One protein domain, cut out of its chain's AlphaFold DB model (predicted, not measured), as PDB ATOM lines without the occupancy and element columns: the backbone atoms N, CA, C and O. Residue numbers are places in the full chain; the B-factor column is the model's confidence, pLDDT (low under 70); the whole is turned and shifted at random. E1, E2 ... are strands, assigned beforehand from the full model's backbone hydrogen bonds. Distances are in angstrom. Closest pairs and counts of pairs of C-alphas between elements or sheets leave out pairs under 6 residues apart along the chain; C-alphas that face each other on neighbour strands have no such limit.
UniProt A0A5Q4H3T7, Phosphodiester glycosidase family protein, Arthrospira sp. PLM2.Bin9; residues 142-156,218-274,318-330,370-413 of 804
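This is residues 142 to 156, 218 to 274, 318 to 330 and 370 to 413 of the 804 residues of the protein "Phosphodiester glycosidase family protein" of Arthrospira sp. PLM2.Bin9 (UniProt A0A5Q4H3T7). Two twisted sheets stand face to face as a sandwich, E2, E6, E7, E5, E4 on one side and E1, E3, E9, E8 on the other, their strands only 14 degrees from aligned. Edge strands E1 and E2 close in on each other, while E4 lies farthest from the middle. The printed part has 129 residues, with nine named strands, E1 to E9 along the chain, and no named helix; both sheets are antiparallel throughout. The class is all strand, with 60 residues, under half, in named elements; the whole is compact, radius of gyration of the C-alphas 14.3 A, spans 39 by 34 by 27 A.

One sheet runs E1 (residues 144 to 151), E3 (241 to 247), E9 (403 to 408), E8 (393 to 397). Within hydrogen-bond range are N 148 and O 244, 2.9 A, N 243 and O 406, 2.9 A, and, in the hairpin E8 and E9, N 405 and O 396, 2.8 A. The other, strongly twisted, runs E2 (226 to 229), E6 (372 to 377), E7 (380 to 388), E5 (319 to 326), E4 (257 to 263). Its pairs include N 229 and O 372, 2.8 A; N 375 and O 382, 2.9 A, in the hairpin E6 and E7; N 383 and O 324, 2.9 A; and N 259 and O 321, 2.9 A. Between sheets, the closest C-alphas of E1 and E2 are Ala 149 and Val 229, 6.7 A.

E1 starts at C-alpha 144, (-6.073, -33.245, 34.355), and spans 21.0 A. E5 spans 22.3 A and E7 26.3 A. E9 ends at C-alpha 408, (-12.302, -52.464, 32.473).

Cuts leave C-alpha gaps of 27.3 A (156 to 218), 14.0 A (274 to 318) and 21.0 A (330 to 370). The link E2 to E3 is long. Residues 154 to 156, 218 to 237 and 263 to 274 have pLDDT under 70.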
ATOM      1  N   SER A 142       1.224 -31.568  37.949       91.50
ATOM      2  CA  SER A 142       0.336 -32.062  36.901       91.50
ATOM      3  C   SER A 142      -1.111 -31.642  37.157       91.50
ATOM      4  O   SER A 142      -1.544 -31.444  38.300       91.50
ATOM      5  N   SER A 143      -1.870 -31.485  36.079       88.69
ATOM      6  CA  SER A 143      -3.309 -31.272  36.095       88.69
ATOM      7  C   SER A 143      -4.002 -32.085  35.012       88.69
ATOM      8  O   SER A 143      -3.481 -32.216  33.903       88.69
ATOM      9  N   ILE A 144      -5.203 -32.568  35.316       86.12
ATOM     10  CA  ILE A 144      -6.073 -33.245  34.355       86.12
ATOM     11  C   ILE A 144      -6.617 -32.211  33.358       86.12
ATOM     12  O   ILE A 144      -7.278 -31.255  33.754       86.12
ATOM     13  N   GLU A 145      -6.336 -32.405  32.067       82.31
ATOM     14  CA  GLU A 145      -6.841 -31.570  30.966       82.31
ATOM     15  C   GLU A 145      -8.225 -32.038  30.502       82.31
ATOM     16  O   GLU A 145      -9.135 -31.239  30.281       82.31
ATOM     17  N   SER A 146      -8.395 -33.352  30.352       77.31
ATOM     18  CA  SER A 146      -9.643 -33.947  29.875       77.31
ATOM     19  C   SER A 146      -9.760 -35.404  30.293       77.31
ATOM     20  O   SER A 146      -8.754 -36.099  30.440       77.31
ATOM     21  N   VAL A 147     -10.994 -35.894  30.386       80.00
ATOM     22  CA  VAL A 147     -11.283 -37.323  30.531       80.00
ATOM     23  C   VAL A 147     -12.218 -37.742  29.406       80.00
ATOM     24  O   VAL A 147     -13.306 -37.190  29.249       80.00
ATOM     25  N   GLN A 148     -11.794 -38.733  28.631       79.81
ATOM     26  CA  GLN A 148     -12.621 -39.389  27.626       79.81
ATOM     27  C   GLN A 148     -13.066 -40.755  28.144       79.81
ATOM     28  O   GLN A 148     -12.295 -41.457  28.793       79.81
ATOM     29  N   ALA A 149     -14.299 -41.146  27.838       79.25
ATOM     30  CA  ALA A 149     -14.828 -42.467  28.138       79.25
ATOM     31  C   ALA A 149     -15.370 -43.105  26.859       79.25
ATOM     32  O   ALA A 149     -16.162 -42.480  26.161       79.25
ATOM     33  N   ASP A 150     -15.001 -44.355  26.590       80.12
ATOM     34  CA  ASP A 150     -15.484 -45.124  25.445       80.12
ATOM     35  C   ASP A 150     -15.956 -46.521  25.871       80.12
ATOM     36  O   ASP A 150     -15.488 -47.108  26.857       80.12
ATOM     37  N   PHE A 151     -16.856 -47.094  25.072       80.12
ATOM     38  CA  PHE A 151     -17.122 -48.529  25.089       80.12
ATOM     39  C   PHE A 151     -15.993 -49.278  24.372       80.12
ATOM     40  O   PHE A 151     -15.509 -48.836  23.331       80.12
ATOM     41  N   ILE A 152     -15.607 -50.441  24.900       79.44
ATOM     42  CA  ILE A 152     -14.719 -51.368  24.188       79.44
ATOM     43  C   ILE A 152     -15.603 -52.360  23.427       79.44
ATOM     44  O   ILE A 152     -16.413 -53.068  24.033       79.44
ATOM     45  N   GLU A 153     -15.478 -52.387  22.102       71.62
ATOM     46  CA  GLU A 153     -16.173 -53.352  21.246       71.62
ATOM     47  C   GLU A 153     -15.412 -54.683  21.236       71.62
ATOM     48  O   GLU A 153     -14.463 -54.872  20.478       71.62
ATOM     49  N   ASP A 154     -15.820 -55.611  22.102       67.31
ATOM     50  CA  ASP A 154     -15.300 -56.979  22.145       67.31
ATOM     51  C   ASP A 154     -16.443 -57.957  22.465       67.31
ATOM     52  O   ASP A 154     -17.362 -57.647  23.227       67.31
ATOM     53  N   ASN A 155     -16.385 -59.164  21.906       64.69
ATOM     54  CA  ASN A 155     -17.360 -60.220  22.172       64.69
ATOM     55  C   ASN A 155     -17.349 -60.667  23.643       64.69
ATOM     56  O   ASN A 155     -18.360 -61.165  24.133       64.69
ATOM     57  N   LEU A 156     -16.233 -60.474  24.354       68.62
ATOM     58  CA  LEU A 156     -16.124 -60.727  25.795       68.62
ATOM     59  C   LEU A 156     -16.868 -59.688  26.652       68.62
ATOM     60  O   LEU A 156     -17.105 -59.916  27.838       68.62
ATOM     61  N   GLN A 218     -15.315 -34.459  26.840       51.44
ATOM     62  CA  GLN A 218     -15.749 -33.522  27.870       51.44
ATOM     63  C   GLN A 218     -14.513 -32.750  28.336       51.44
ATOM     64  O   GLN A 218     -13.701 -33.262  29.106       51.44
ATOM     65  N   GLU A 219     -14.334 -31.534  27.814       45.41
ATOM     66  CA  GLU A 219     -13.350 -30.596  28.357       45.41
ATOM     67  C   GLU A 219     -13.781 -30.250  29.790       45.41
ATOM     68  O   GLU A 219     -14.865 -29.710  30.021       45.41
ATOM     69  N   LEU A 220     -12.965 -30.650  30.768       44.81
ATOM     70  CA  LEU A 220     -13.268 -30.547  32.203       44.81
ATOM     71  C   LEU A 220     -13.046 -29.131  32.759       44.81
ATOM     72  O   LEU A 220     -13.147 -28.923  33.965       44.81
ATOM     73  N   SER A 221     -12.756 -28.157  31.896       40.59
ATOM     74  CA  SER A 221     -12.275 -26.827  32.275       40.59
ATOM     75  C   SER A 221     -13.274 -25.966  33.057       40.59
ATOM     76  O   SER A 221     -12.856 -24.947  33.595       40.59
ATOM     77  N   ASP A 222     -14.551 -26.365  33.169       39.84
ATOM     78  CA  ASP A 222     -15.614 -25.555  33.793       39.84
ATOM     79  C   ASP A 222     -16.590 -26.346  34.704       39.84
ATOM     80  O   ASP A 222     -17.767 -25.994  34.820       39.84
ATOM     81  N   LEU A 223     -16.147 -27.432  35.357       34.97
ATOM     82  CA  LEU A 223     -17.011 -28.301  36.183       34.97
ATOM     83  C   LEU A 223     -16.595 -28.338  37.676       34.97
ATOM     84  O   LEU A 223     -15.441 -28.054  37.996       34.97
ATOM     85  N   PRO A 224     -17.532 -28.619  38.614       45.06
ATOM     86  CA  PRO A 224     -17.270 -28.625  40.060       45.06
ATOM     87  C   PRO A 224     -16.185 -29.635  40.478       45.06
ATOM     88  O   PRO A 224     -15.797 -30.505  39.703       45.06
ATOM     89  N   THR A 225     -15.745 -29.558  41.745       51.53
ATOM     90  CA  THR A 225     -14.717 -30.414  42.391       51.53
ATOM     91  C   THR A 225     -14.909 -31.917  42.193       51.53
ATOM     92  O   THR A 225     -13.962 -32.682  42.378       51.53
ATOM     93  N   THR A 226     -16.118 -32.325  41.805       55.78
ATOM     94  CA  THR A 226     -16.459 -33.701  41.483       55.78
ATOM     95  C   THR A 226     -17.221 -33.787  40.172       55.78
ATOM     96  O   THR A 226     -18.259 -33.144  40.015       55.78
ATOM     97  N   THR A 227     -16.733 -34.611  39.242       63.84
ATOM     98  CA  THR A 227     -17.365 -34.821  37.930       63.84
ATOM     99  C   THR A 227     -17.561 -36.311  37.645       63.84
ATOM    100  O   THR A 227     -16.642 -37.101  37.856       63.84
ATOM    101  N   LEU A 228     -18.749 -36.687  37.155       61.47
ATOM    102  CA  LEU A 228     -19.055 -38.020  36.622       61.47
ATOM    103  C   LEU A 228     -18.869 -38.027  35.100       61.47
ATOM    104  O   LEU A 228     -19.479 -37.220  34.400       61.47
ATOM    105  N   VAL A 229     -18.074 -38.967  34.593       63.31
ATOM    106  CA  VAL A 229     -17.798 -39.159  33.165       63.31
ATOM    107  C   VAL A 229     -18.308 -40.527  32.713       63.31
ATOM    108  O   VAL A 229     -17.922 -41.559  33.264       63.31
ATOM    109  N   ASN A 230     -19.154 -40.539  31.680       69.00
ATOM    110  CA  ASN A 230     -19.763 -41.745  31.114       69.00
ATOM    111  C   ASN A 230     -19.416 -41.902  29.626       69.00
ATOM    112  O   ASN A 230     -19.299 -40.894  28.925       69.00
ATOM    113  N   PRO A 231     -19.332 -43.140  29.107       65.44
ATOM    114  CA  PRO A 231     -19.188 -43.356  27.674       65.44
ATOM    115  C   PRO A 231     -20.394 -42.834  26.881       65.44
ATOM    116  O   PRO A 231     -21.531 -42.910  27.361       65.44
ATOM    117  N   PRO A 232     -20.189 -42.357  25.643       59.50
ATOM    118  CA  PRO A 232     -21.274 -41.908  24.785       59.50
ATOM    119  C   PRO A 232     -22.125 -43.090  24.289       59.50
ATOM    120  O   PRO A 232     -21.604 -44.072  23.766       59.50
ATOM    121  N   GLY A 233     -23.455 -42.965  24.395       58.94
ATOM    122  CA  GLY A 233     -24.435 -43.948  23.905       58.94
ATOM    123  C   GLY A 233     -25.064 -44.822  25.002       58.94
ATOM    124  O   GLY A 233     -24.480 -45.053  26.055       58.94
ATOM    125  N   ARG A 234     -26.288 -45.320  24.766       55.53
ATOM    126  CA  ARG A 234     -26.986 -46.244  25.683       55.53
ATOM    127  C   ARG A 234     -26.706 -47.691  25.276       55.53
ATOM    128  O   ARG A 234     -27.495 -48.281  24.547       55.53
ATOM    129  N   ASN A 235     -25.594 -48.261  25.738       58.09
ATOM    130  CA  ASN A 235     -25.342 -49.699  25.611       58.09
ATOM    131  C   ASN A 235     -25.235 -50.346  26.998       58.09
ATOM    132  O   ASN A 235     -24.147 -50.650  27.486       58.09
ATOM    133  N   SER A 236     -26.389 -50.528  27.648       56.94
ATOM    134  CA  SER A 236     -26.491 -51.116  28.991       56.94
ATOM    135  C   SER A 236     -26.037 -52.579  29.061       56.94
ATOM    136  O   SER A 236     -25.869 -53.102  30.159       56.94
ATOM    137  N   GLU A 237     -25.822 -53.235  27.915       59.75
ATOM    138  CA  GLU A 237     -25.361 -54.623  27.839       59.75
ATOM    139  C   GLU A 237     -23.839 -54.761  27.724       59.75
ATOM    140  O   GLU A 237     -23.319 -55.845  27.965       59.75
ATOM    141  N   ASN A 238     -23.111 -53.698  27.375       70.31
ATOM    142  CA  ASN A 238     -21.654 -53.739  27.326       70.31
ATOM    143  C   ASN A 238     -21.099 -53.365  28.709       70.31
ATOM    144  O   ASN A 238     -21.400 -52.278  29.202       70.31
ATOM    145  N   PHE A 239     -20.282 -54.221  29.327       76.38
ATOM    146  CA  PHE A 239     -19.612 -53.931  30.606       76.38
ATOM    147  C   PHE A 239     -18.200 -53.372  30.450       76.38
ATOM    148  O   PHE A 239     -17.676 -52.784  31.394       76.38
ATOM    149  N   CYS A 240     -17.574 -53.542  29.286       83.94
ATOM    150  CA  CYS A 240     -16.216 -53.073  29.097       83.94
ATOM    151  C   CYS A 240     -16.159 -51.580  28.829       83.94
ATOM    152  O   CYS A 240     -16.957 -51.012  28.074       83.94
ATOM    153  N   ARG A 241     -15.177 -50.941  29.447       85.50
ATOM    154  CA  ARG A 241     -15.004 -49.494  29.421       85.50
ATOM    155  C   ARG A 241     -13.543 -49.166  29.252       85.50
ATOM    156  O   ARG A 241     -12.689 -49.866  29.790       85.50
ATOM    157  N   ARG A 242     -13.284 -48.072  28.556       88.44
ATOM    158  CA  ARG A 242     -11.985 -47.420  28.552       88.44
ATOM    159  C   ARG A 242     -12.177 -45.977  28.973       88.44
ATOM    160  O   ARG A 242     -12.990 -45.279  28.377       88.44
ATOM    161  N   PHE A 243     -11.411 -45.549  29.963       87.62
ATOM    162  CA  PHE A 243     -11.279 -44.144  30.320       87.62
ATOM    163  C   PHE A 243      -9.871 -43.676  29.971       87.62
ATOM    164  O   PHE A 243      -8.901 -44.318  30.365       87.62
ATOM    165  N   VAL A 244      -9.763 -42.575  29.236       88.12
ATOM    166  CA  VAL A 244      -8.495 -41.929  28.886       88.12
ATOM    167  C   VAL A 244      -8.423 -40.619  29.653       88.12
ATOM    168  O   VAL A 244      -9.217 -39.711  29.414       88.12
ATOM    169  N   VAL A 245      -7.497 -40.532  30.603       89.06
ATOM    170  CA  VAL A 245      -7.257 -39.347  31.430       89.06
ATOM    171  C   VAL A 245      -6.034 -38.633  30.879       89.06
ATOM    172  O   VAL A 245      -4.919 -39.142  30.986       89.06
ATOM    173  N   ARG A 246      -6.240 -37.460  30.283       88.56
ATOM    174  CA  ARG A 246      -5.176 -36.640  29.704       88.56
ATOM    175  C   ARG A 246      -4.666 -35.624  30.709       88.56
ATOM    176  O   ARG A 246      -5.458 -34.973  31.389       88.56
ATOM    177  N   LEU A 247      -3.350 -35.487  30.771       90.94
ATOM    178  CA  LEU A 247      -2.631 -34.629  31.698       90.94
ATOM    179  C   LEU A 247      -1.783 -33.620  30.925       90.94
ATOM    180  O   LEU A 247      -1.319 -33.899  29.819       90.94
ATOM    181  N   ASN A 248      -1.513 -32.471  31.539       90.38
ATOM    182  CA  ASN A 248      -0.550 -31.514  30.990       90.38
ATOM    183  C   ASN A 248       0.912 -31.968  31.192       90.38
ATOM    184  O   ASN A 248       1.784 -31.593  30.414       90.38
ATOM    185  N   ASN A 249       1.172 -32.784  32.220       92.88
ATOM    186  CA  ASN A 249       2.465 -33.383  32.551       92.88
ATOM    187  C   ASN A 249       2.275 -34.824  33.060       92.88
ATOM    188  O   ASN A 249       1.250 -35.105  33.691       92.88
ATOM    189  N   PRO A 250       3.254 -35.727  32.859       95.25
ATOM    190  CA  PRO A 250       3.266 -37.044  33.492       95.25
ATOM    191  C   PRO A 250       3.050 -36.961  35.007       95.25
ATOM    192  O   PRO A 250       3.616 -36.093  35.670       95.25
ATOM    193  N   ALA A 251       2.246 -37.871  35.556       94.56
ATOM    194  CA  ALA A 251       1.938 -37.916  36.982       94.56
ATOM    195  C   ALA A 251       1.954 -39.351  37.505       94.56
ATOM    196  O   ALA A 251       1.497 -40.280  36.835       94.56
ATOM    197  N   SER A 252       2.447 -39.514  38.731       95.19
ATOM    198  CA  SER A 252       2.399 -40.784  39.452       95.19
ATOM    199  C   SER A 252       0.956 -41.165  39.781       95.19
ATOM    200  O   SER A 252       0.166 -40.326  40.216       95.19
ATOM    201  N   TRP A 253       0.629 -42.447  39.636       95.19
ATOM    202  CA  TRP A 253      -0.624 -43.020  40.123       95.19
ATOM    203  C   TRP A 253      -0.353 -44.236  41.007       95.19
ATOM    204  O   TRP A 253       0.657 -44.922  40.850       95.19
ATOM    205  N   GLN A 254      -1.277 -44.524  41.925       94.75
ATOM    206  CA  GLN A 254      -1.233 -45.721  42.771       94.75
ATOM    207  C   GLN A 254      -2.171 -46.810  42.246       94.75
ATOM    208  O   GLN A 254      -3.223 -46.513  41.679       94.75
ATOM    209  N   THR A 255      -1.789 -48.078  42.407       91.62
ATOM    210  CA  THR A 255      -2.574 -49.218  41.907       91.62
ATOM    211  C   THR A 255      -4.021 -49.140  42.388       91.62
ATOM    212  O   THR A 255      -4.247 -48.844  43.565       91.62
ATOM    213  N   PRO A 256      -4.996 -49.444  41.510       92.88
ATOM    214  CA  PRO A 256      -6.400 -49.499  41.878       92.88
ATOM    215  C   PRO A 256      -6.628 -50.287  43.171       92.88
ATOM    216  O   PRO A 256      -6.205 -51.436  43.310       92.88
ATOM    217  N   SER A 257      -7.331 -49.670  44.115       91.50
ATOM    218  CA  SER A 257      -7.671 -50.277  45.401       91.50
ATOM    219  C   SER A 257      -9.180 -50.388  45.557       91.50
ATOM    220  O   SER A 257      -9.915 -49.485  45.159       91.50
ATOM    221  N   ILE A 258      -9.647 -51.500  46.127       89.88
ATOM    222  CA  ILE A 258     -11.076 -51.705  46.373       89.88
ATOM    223  C   ILE A 258     -11.528 -50.781  47.506       89.88
ATOM    224  O   ILE A 258     -10.912 -50.753  48.575       89.88
ATOM    225  N   ILE A 259     -12.637 -50.078  47.288       85.44
ATOM    226  CA  ILE A 259     -13.312 -49.249  48.286       85.44
ATOM    227  C   ILE A 259     -14.730 -49.778  48.527       85.44
ATOM    228  O   ILE A 259     -15.427 -50.178  47.602       85.44
ATOM    229  N   GLY A 260     -15.184 -49.785  49.780       75.50
ATOM    230  CA  GLY A 260     -16.526 -50.272  50.119       75.50
ATOM    231  C   GLY A 260     -16.716 -51.786  49.940       75.50
ATOM    232  O   GLY A 260     -15.760 -52.557  49.858       75.50
ATOM    233  N   ARG A 261     -17.979 -52.225  49.962       72.12
ATOM    234  CA  ARG A 261     -18.369 -53.633  49.775       72.12
ATOM    235  C   ARG A 261     -18.840 -53.866  48.343       72.12
ATOM    236  O   ARG A 261     -19.111 -52.917  47.618       72.12
ATOM    237  N   SER A 262     -18.944 -55.135  47.945       74.62
ATOM    238  CA  SER A 262     -19.635 -55.470  46.701       74.62
ATOM    239  C   SER A 262     -21.137 -55.289  46.885       74.62
ATOM    240  O   SER A 262     -21.687 -55.765  47.881       74.62
ATOM    241  N   ILE A 263     -21.785 -54.596  45.950       67.00
ATOM    242  CA  ILE A 263     -23.187 -54.184  46.080       67.00
ATOM    243  C   ILE A 263     -23.981 -54.766  44.920       67.00
ATOM    244  O   ILE A 263     -23.561 -54.686  43.762       67.00
ATOM    245  N   SER A 264     -25.139 -55.350  45.237       68.25
ATOM    246  CA  SER A 264     -26.097 -55.734  44.208       68.25
ATOM    247  C   SER A 264     -26.799 -54.483  43.681       68.25
ATOM    248  O   SER A 264     -27.373 -53.737  44.475       68.25
ATOM    249  N   PRO A 265     -26.836 -54.260  42.361       59.78
ATOM    250  CA  PRO A 265     -27.390 -53.032  41.787       59.78
ATOM    251  C   PRO A 265     -28.900 -52.902  41.998       59.78
ATOM    252  O   PRO A 265     -29.460 -51.819  41.907       59.78
ATOM    253  N   GLN A 266     -29.561 -54.031  42.246       59.00
ATOM    254  CA  GLN A 266     -31.015 -54.151  42.303       59.00
ATOM    255  C   GLN A 266     -31.600 -53.725  43.658       59.00
ATOM    256  O   GLN A 266     -32.804 -53.534  43.749       59.00
ATOM    257  N   ASN A 267     -30.756 -53.556  44.684       56.78
ATOM    258  CA  ASN A 267     -31.143 -53.170  46.048       56.78
ATOM    259  C   ASN A 267     -30.277 -52.008  46.573       56.78
ATOM    260  O   ASN A 267     -29.967 -51.969  47.757       56.78
ATOM    261  N   LEU A 268     -29.798 -51.135  45.683       61.06
ATOM    262  CA  LEU A 268     -28.750 -50.163  45.991       61.06
ATOM    263  C   LEU A 268     -29.316 -48.944  46.744       61.06
ATOM    264  O   LEU A 268     -30.071 -48.164  46.168       61.06
ATOM    265  N   ASP A 269     -28.932 -48.774  48.011       63.75
ATOM    266  CA  ASP A 269     -29.151 -47.554  48.801       63.75
ATOM    267  C   ASP A 269     -27.895 -46.654  48.735       63.75
ATOM    268  O   ASP A 269     -26.773 -47.138  48.568       63.75
ATOM    269  N   ILE A 270     -28.041 -45.329  48.880       62.09
ATOM    270  CA  ILE A 270     -26.895 -44.401  48.977       62.09
ATOM    271  C   ILE A 270     -25.964 -44.818  50.122       62.09
ATOM    272  O   ILE A 270     -24.745 -44.729  49.990       62.09
ATOM    273  N   SER A 271     -26.517 -45.319  51.227       62.12
ATOM    274  CA  SER A 271     -25.749 -45.834  52.365       62.12
ATOM    275  C   SER A 271     -24.911 -47.081  52.050       62.12
ATOM    276  O   SER A 271     -23.962 -47.368  52.785       62.12
ATOM    277  N   ASP A 272     -25.192 -47.784  50.948       64.69
ATOM    278  CA  ASP A 272     -24.390 -48.921  50.495       64.69
ATOM    279  C   ASP A 272     -23.149 -48.488  49.702       64.69
ATOM    280  O   ASP A 272     -22.168 -49.234  49.648       64.69
ATOM    281  N   LEU A 273     -23.150 -47.287  49.105       69.94
ATOM    282  CA  LEU A 273     -22.025 -46.766  48.323       69.94
ATOM    283  C   LEU A 273     -20.776 -46.559  49.199       69.94
ATOM    284  O   LEU A 273     -20.890 -46.323  50.398       69.94
ATOM    285  N   PRO A 274     -19.551 -46.635  48.652       67.31
ATOM    286  CA  PRO A 274     -18.343 -46.366  49.429       67.31
ATOM    287  C   PRO A 274     -18.350 -44.933  50.006       67.31
ATOM    288  O   PRO A 274     -18.844 -44.023  49.340       67.31
ATOM    289  N   PRO A 318     -23.175 -58.117  40.714       78.62
ATOM    290  CA  PRO A 318     -22.733 -57.190  41.745       78.62
ATOM    291  C   PRO A 318     -21.519 -56.382  41.278       78.62
ATOM    292  O   PRO A 318     -20.690 -56.875  40.506       78.62
ATOM    293  N   LEU A 319     -21.423 -55.146  41.760       82.50
ATOM    294  CA  LEU A 319     -20.319 -54.241  41.457       82.50
ATOM    295  C   LEU A 319     -19.295 -54.225  42.583       82.50
ATOM    296  O   LEU A 319     -19.639 -54.417  43.749       82.50
ATOM    297  N   VAL A 320     -18.041 -53.975  42.227       86.69
ATOM    298  CA  VAL A 320     -16.927 -53.690  43.134       86.69
ATOM    299  C   VAL A 320     -16.409 -52.302  42.799       86.69
ATOM    300  O   VAL A 320     -16.123 -52.018  41.639       86.69
ATOM    301  N   TRP A 321     -16.296 -51.439  43.805       89.19
ATOM    302  CA  TRP A 321     -15.814 -50.075  43.625       89.19
ATOM    303  C   TRP A 321     -14.305 -49.992  43.809       89.19
ATOM    304  O   TRP A 321     -13.737 -50.628  44.697       89.19
ATOM    305  N   TRP A 322     -13.675 -49.164  42.988       92.12
ATOM    306  CA  TRP A 322     -12.237 -48.965  42.925       92.12
ATOM    307  C   TRP A 322     -11.892 -47.490  43.080       92.12
ATOM    308  O   TRP A 322     -12.671 -46.621  42.696       92.12
ATOM    309  N   SER A 323     -10.707 -47.215  43.620       92.62
ATOM    310  CA  SER A 323     -10.104 -45.884  43.660       92.62
ATOM    311  C   SER A 323      -8.661 -45.934  43.167       92.62
ATOM    312  O   SER A 323      -7.891 -46.798  43.601       92.62
ATOM    313  N   ILE A 324      -8.303 -44.988  42.298       94.12
ATOM    314  CA  ILE A 324      -6.934 -44.705  41.853       94.12
ATOM    315  C   ILE A 324      -6.565 -43.299  42.339       94.12
ATOM    316  O   ILE A 324      -7.085 -42.314  41.808       94.12
ATOM    317  N   PRO A 325      -5.694 -43.186  43.350       92.94
ATOM    318  CA  PRO A 325      -5.004 -41.940  43.662       92.94
ATOM    319  C   PRO A 325      -4.047 -41.546  42.526       92.94
ATOM    320  O   PRO A 325      -3.228 -42.362  42.097       92.94
ATOM    321  N   LEU A 326      -4.151 -40.306  42.055       93.25
ATOM    322  CA  LEU A 326      -3.364 -39.714  40.973       93.25
ATOM    323  C   LEU A 326      -2.775 -38.377  41.440       93.25
ATOM    324  O   LEU A 326      -3.523 -37.490  41.845       93.25
ATOM    325  N   GLU A 327      -1.457 -38.206  41.327       93.00
ATOM    326  CA  GLU A 327      -0.720 -36.981  41.688       93.00
ATOM    327  C   GLU A 327      -0.898 -35.860  40.648       93.00
ATOM    328  O   GLU A 327       0.057 -35.335  40.077       93.00
ATOM    329  N   ALA A 328      -2.152 -35.521  40.362       89.12
ATOM    330  CA  ALA A 328      -2.537 -34.425  39.496       89.12
ATOM    331  C   ALA A 328      -3.709 -33.664  40.116       89.12
ATOM    332  O   ALA A 328      -4.572 -34.237  40.782       89.12
ATOM    333  N   THR A 329      -3.761 -32.364  39.857       84.69
ATOM    334  CA  THR A 329      -4.882 -31.498  40.238       84.69
ATOM    335  C   THR A 329      -5.988 -31.521  39.181       84.69
ATOM    336  O   THR A 329      -5.723 -31.683  37.993       84.69
ATOM    337  N   SER A 330      -7.233 -31.292  39.585       70.94
ATOM    338  CA  SER A 330      -8.298 -30.860  38.675       70.94
ATOM    339  C   SER A 330      -8.624 -29.398  39.010       70.94
ATOM    340  O   SER A 330      -9.263 -29.155  40.036       70.94
ATOM    341  N   MET A 370     -21.403 -47.458  36.494       73.56
ATOM    342  CA  MET A 370     -20.219 -47.895  35.743       73.56
ATOM    343  C   MET A 370     -19.406 -46.729  35.143       73.56
ATOM    344  O   MET A 370     -18.498 -46.968  34.343       73.56
ATOM    345  N   GLY A 371     -19.742 -45.483  35.487       75.50
ATOM    346  CA  GLY A 371     -18.996 -44.288  35.100       75.50
ATOM    347  C   GLY A 371     -17.746 -44.048  35.949       75.50
ATOM    348  O   GLY A 371     -17.504 -44.727  36.951       75.50
ATOM    349  N   LEU A 372     -16.953 -43.056  35.544       81.62
ATOM    350  CA  LEU A 372     -15.768 -42.595  36.266       81.62
ATOM    351  C   LEU A 372     -16.073 -41.297  37.011       81.62
ATOM    352  O   LEU A 372     -16.385 -40.279  36.401       81.62
ATOM    353  N   TRP A 373     -15.937 -41.329  38.326       80.38
ATOM    354  CA  TRP A 373     -16.011 -40.179  39.210       80.38
ATOM    355  C   TRP A 373     -14.607 -39.634  39.453       80.38
ATOM    356  O   TRP A 373     -13.685 -40.384  39.774       80.38
ATOM    357  N   VAL A 374     -14.444 -38.327  39.319       78.56
ATOM    358  CA  VAL A 374     -13.185 -37.622  39.568       78.56
ATOM    359  C   VAL A 374     -13.382 -36.752  40.799       78.56
ATOM    360  O   VAL A 374     -14.260 -35.903  40.767       78.56
ATOM    361  N   ASP A 375     -12.607 -36.962  41.861       76.50
ATOM    362  CA  ASP A 375     -12.655 -36.180  43.107       76.50
ATOM    363  C   ASP A 375     -11.272 -35.591  43.411       76.50
ATOM    364  O   ASP A 375     -10.337 -36.322  43.740       76.50
ATOM    365  N   SER A 376     -11.117 -34.276  43.251       74.94
ATOM    366  CA  SER A 376      -9.828 -33.589  43.399       74.94
ATOM    367  C   SER A 376      -9.725 -32.874  44.743       74.94
ATOM    368  O   SER A 376     -10.504 -31.969  45.035       74.94
ATOM    369  N   GLN A 377      -8.702 -33.216  45.528       71.75
ATOM    370  CA  GLN A 377      -8.401 -32.582  46.812       71.75
ATOM    371  C   GLN A 377      -6.907 -32.245  46.912       71.75
ATOM    372  O   GLN A 377      -6.042 -33.115  46.838       71.75
ATOM    373  N   ASN A 378      -6.586 -30.971  47.157       72.62
ATOM    374  CA  ASN A 378      -5.205 -30.473  47.208       72.62
ATOM    375  C   ASN A 378      -4.437 -30.763  45.901       72.62
ATOM    376  O   ASN A 378      -4.887 -30.342  44.841       72.62
ATOM    377  N   GLN A 379      -3.280 -31.438  45.979       76.19
ATOM    378  CA  GLN A 379      -2.442 -31.821  44.831       76.19
ATOM    379  C   GLN A 379      -2.749 -33.225  44.277       76.19
ATOM    380  O   GLN A 379      -2.068 -33.670  43.358       76.19
ATOM    381  N   GLN A 380      -3.773 -33.907  44.804       84.06
ATOM    382  CA  GLN A 380      -4.133 -35.264  44.404       84.06
ATOM    383  C   GLN A 380      -5.583 -35.338  43.917       84.06
ATOM    384  O   GLN A 380      -6.498 -34.763  44.506       84.06
ATOM    385  N   THR A 381      -5.801 -36.134  42.875       87.50
ATOM    386  CA  THR A 381      -7.126 -36.507  42.387       87.50
ATOM    387  C   THR A 381      -7.377 -37.990  42.619       87.50
ATOM    388  O   THR A 381      -6.507 -38.828  42.394       87.50
ATOM    389  N   ARG A 382      -8.583 -38.341  43.061       87.19
ATOM    390  CA  ARG A 382      -9.056 -39.719  43.181       87.19
ATOM    391  C   ARG A 382      -9.976 -40.021  42.010       87.19
ATOM    392  O   ARG A 382     -11.001 -39.370  41.833       87.19
ATOM    393  N   LEU A 383      -9.620 -41.038  41.239       89.81
ATOM    394  CA  LEU A 383     -10.463 -41.582  40.184       89.81
ATOM    395  C   LEU A 383     -11.229 -42.776  40.756       89.81
ATOM    396  O   LEU A 383     -10.612 -43.748  41.190       89.81
ATOM    397  N   ILE A 384     -12.554 -42.689  40.812       87.38
ATOM    398  CA  ILE A 384     -13.434 -43.673  41.447       87.38
ATOM    399  C   ILE A 384     -14.381 -44.257  40.404       87.38
ATOM    400  O   ILE A 384     -15.078 -43.531  39.711       87.38
ATOM    401  N   PHE A 385     -14.437 -45.575  40.292       87.81
ATOM    402  CA  PHE A 385     -15.293 -46.265  39.323       87.81
ATOM    403  C   PHE A 385     -15.661 -47.643  39.856       87.81
ATOM    404  O   PHE A 385     -15.137 -48.080  40.881       87.81
ATOM    405  N   SER A 386     -16.551 -48.346  39.165       85.88
ATOM    406  CA  SER A 386     -16.916 -49.711  39.525       85.88
ATOM    407  C   SER A 386     -16.619 -50.709  38.410       85.88
ATOM    408  O   SER A 386     -16.532 -50.360  37.233       85.88
ATOM    409  N   THR A 387     -16.432 -51.968  38.792       87.25
ATOM    410  CA  THR A 387     -16.310 -53.102  37.873       87.25
ATOM    411  C   THR A 387     -17.288 -54.200  38.279       87.25
ATOM    412  O   THR A 387     -17.646 -54.291  39.457       87.25
ATOM    413  N   PRO A 388     -17.669 -55.107  37.366       83.56
ATOM    414  CA  PRO A 388     -18.305 -56.357  37.760       83.56
ATOM    415  C   PRO A 388     -17.438 -57.135  38.760       83.56
ATOM    416  O   PRO A 388     -16.203 -57.108  38.696       83.56
ATOM    417  N   THR A 389     -18.078 -57.859  39.677       79.62
ATOM    418  CA  THR A 389     -17.378 -58.729  40.629       79.62
ATOM    419  C   THR A 389     -16.477 -59.734  39.915       79.62
ATOM    420  O   THR A 389     -16.900 -60.447  39.008       79.62
ATOM    421  N   GLY A 390     -15.223 -59.813  40.366       77.31
ATOM    422  CA  GLY A 390     -14.198 -60.697  39.808       77.31
ATOM    423  C   GLY A 390     -13.362 -60.073  38.687       77.31
ATOM    424  O   GLY A 390     -12.340 -60.650  38.332       77.31
ATOM    425  N   TRP A 391     -13.750 -58.907  38.162       84.62
ATOM    426  CA  TRP A 391     -12.934 -58.146  37.211       84.62
ATOM    427  C   TRP A 391     -12.000 -57.199  37.962       84.62
ATOM    428  O   TRP A 391     -12.329 -56.747  39.061       84.62
ATOM    429  N   GLN A 392     -10.850 -56.886  37.365       88.38
ATOM    430  CA  GLN A 392      -9.948 -55.849  37.858       88.38
ATOM    431  C   GLN A 392      -9.664 -54.834  36.745       88.38
ATOM    432  O   GLN A 392      -9.611 -55.212  35.572       88.38
ATOM    433  N   PRO A 393      -9.498 -53.550  37.086       91.94
ATOM    434  CA  PRO A 393      -9.068 -52.541  36.127       91.94
ATOM    435  C   PRO A 393      -7.605 -52.726  35.721       91.94
ATOM    436  O   PRO A 393      -6.748 -53.031  36.549       91.94
ATOM    437  N   VAL A 394      -7.316 -52.447  34.453       91.44
ATOM    438  CA  VAL A 394      -5.960 -52.372  33.906       91.44
ATOM    439  C   VAL A 394      -5.618 -50.913  33.671       91.44
ATOM    440  O   VAL A 394      -6.296 -50.231  32.908       91.44
ATOM    441  N   VAL A 395      -4.559 -50.435  34.320       94.62
ATOM    442  CA  VAL A 395      -4.105 -49.047  34.200       94.62
ATOM    443  C   VAL A 395      -2.779 -49.017  33.452       94.62
ATOM    444  O   VAL A 395      -1.867 -49.771  33.779       94.62
ATOM    445  N   THR A 396      -2.667 -48.155  32.445       94.06
ATOM    446  CA  THR A 396      -1.430 -47.942  31.673       94.06
ATOM    447  C   THR A 396      -1.180 -46.479  31.398       94.06
ATOM    448  O   THR A 396      -2.118 -45.692  31.386       94.06
ATOM    449  N   SER A 397       0.071 -46.124  31.123       95.00
ATOM    450  CA  SER A 397       0.431 -44.811  30.586       95.00
ATOM    451  C   SER A 397       0.675 -44.884  29.074       95.00
ATOM    452  O   SER A 397       1.070 -45.922  28.542       95.00
ATOM    453  N   SER A 398       0.409 -43.786  28.371       93.06
ATOM    454  CA  SER A 398       0.719 -43.625  26.948       93.06
ATOM    455  C   SER A 398       2.191 -43.258  26.751       93.06
ATOM    456  O   SER A 398       2.730 -42.412  27.459       93.06
ATOM    457  N   THR A 399       2.843 -43.854  25.750       90.31
ATOM    458  CA  THR A 399       4.245 -43.553  25.406       90.31
ATOM    459  C   THR A 399       4.407 -42.314  24.526       90.31
ATOM    460  O   THR A 399       5.529 -41.923  24.207       90.31
ATOM    461  N   VAL A 400       3.294 -41.699  24.114       89.56
ATOM    462  CA  VAL A 400       3.273 -40.571  23.172       89.56
ATOM    463  C   VAL A 400       2.801 -39.289  23.846       89.56
ATOM    464  O   VAL A 400       3.393 -38.232  23.634       89.56
ATOM    465  N   LEU A 401       1.738 -39.377  24.646       91.00
ATOM    466  CA  LEU A 401       1.134 -38.244  25.343       91.00
ATOM    467  C   LEU A 401       1.127 -38.504  26.856       91.00
ATOM    468  O   LEU A 401       1.127 -39.667  27.260       91.00
ATOM    469  N   PRO A 402       1.085 -37.461  27.705       94.06
ATOM    470  CA  PRO A 402       0.875 -37.605  29.143       94.06
ATOM    471  C   PRO A 402      -0.560 -38.067  29.459       94.06
ATOM    472  O   PRO A 402      -1.387 -37.324  29.972       94.06
ATOM    473  N   GLU A 403      -0.883 -39.307  29.108       93.88
ATOM    474  CA  GLU A 403      -2.214 -39.895  29.252       93.88
ATOM    475  C   GLU A 403      -2.148 -41.197  30.046       93.88
ATOM    476  O   GLU A 403      -1.221 -41.995  29.876       93.88
ATOM    477  N   ILE A 404      -3.160 -41.426  30.881       95.75
ATOM    478  CA  ILE A 404      -3.390 -42.695  31.570       95.75
ATOM    479  C   ILE A 404      -4.661 -43.329  31.006       95.75
ATOM    480  O   ILE A 404      -5.705 -42.686  30.929       95.75
ATOM    481  N   ASN A 405      -4.582 -44.607  30.649       94.00
ATOM    482  CA  ASN A 405      -5.708 -45.410  30.191       94.00
ATOM    483  C   ASN A 405      -6.145 -46.365  31.302       94.00
ATOM    484  O   ASN A 405      -5.321 -47.127  31.809       94.00
ATOM    485  N   ILE A 406      -7.433 -46.349  31.643       94.25
ATOM    486  CA  ILE A 406      -8.078 -47.287  32.565       94.25
ATOM    487  C   ILE A 406      -9.015 -48.166  31.744       94.25
ATOM    488  O   ILE A 406     -10.050 -47.700  31.265       94.25
ATOM    489  N   GLU A 407      -8.665 -49.436  31.586       91.94
ATOM    490  CA  GLU A 407      -9.483 -50.422  30.889       91.94
ATOM    491  C   GLU A 407     -10.168 -51.359  31.883       91.94
ATOM    492  O   GLU A 407      -9.541 -51.942  32.767       91.94
ATOM    493  N   ILE A 408     -11.477 -51.523  31.722       89.19
ATOM    494  CA  ILE A 408     -12.302 -52.464  32.473       89.19
ATOM    495  C   ILE A 408     -12.710 -53.554  31.496       89.19
ATOM    496  O   ILE A 408     -13.483 -53.296  30.574       89.19
ATOM    497  N   ARG A 409     -12.164 -54.755  31.679       86.06
ATOM    498  CA  ARG A 409     -12.382 -55.911  30.805       86.06
ATOM    499  C   ARG A 409     -12.322 -57.220  31.609       86.06
ATOM    500  O   ARG A 409     -11.697 -57.240  32.669       86.06
ATOM    501  N   PRO A 410     -12.939 -58.321  31.138       81.00
ATOM    502  CA  PRO A 410     -12.843 -59.621  31.811       81.00
ATOM    503  C   PRO A 410     -11.466 -60.286  31.647       81.00
ATOM    504  O   PRO A 410     -11.072 -61.094  32.487       81.00
ATOM    505  N   ASP A 411     -10.739 -59.963  30.577       84.62
ATOM    506  CA  ASP A 411      -9.419 -60.487  30.203       84.62
ATOM    507  C   ASP A 411      -8.271 -59.577  30.676       84.62
ATOM    508  O   ASP A 411      -7.325 -59.294  29.950       84.62
ATOM    509  N   PHE A 412      -8.371 -59.080  31.909       85.69
ATOM    510  CA  PHE A 412      -7.504 -58.025  32.441       85.69
ATOM    511  C   PHE A 412      -6.064 -58.464  32.775       85.69
ATOM    512  O   PHE A 412      -5.205 -57.614  33.013       85.69
ATOM    513  N   TRP A 413      -5.766 -59.768  32.818       84.50
ATOM    514  CA  TRP A 413      -4.407 -60.234  33.104       84.50
ATOM    515  C   TRP A 413      -3.504 -60.096  31.883       84.50
ATOM    516  O   TRP A 413      -3.834 -60.547  30.790       84.50
TER     517      TRP A 413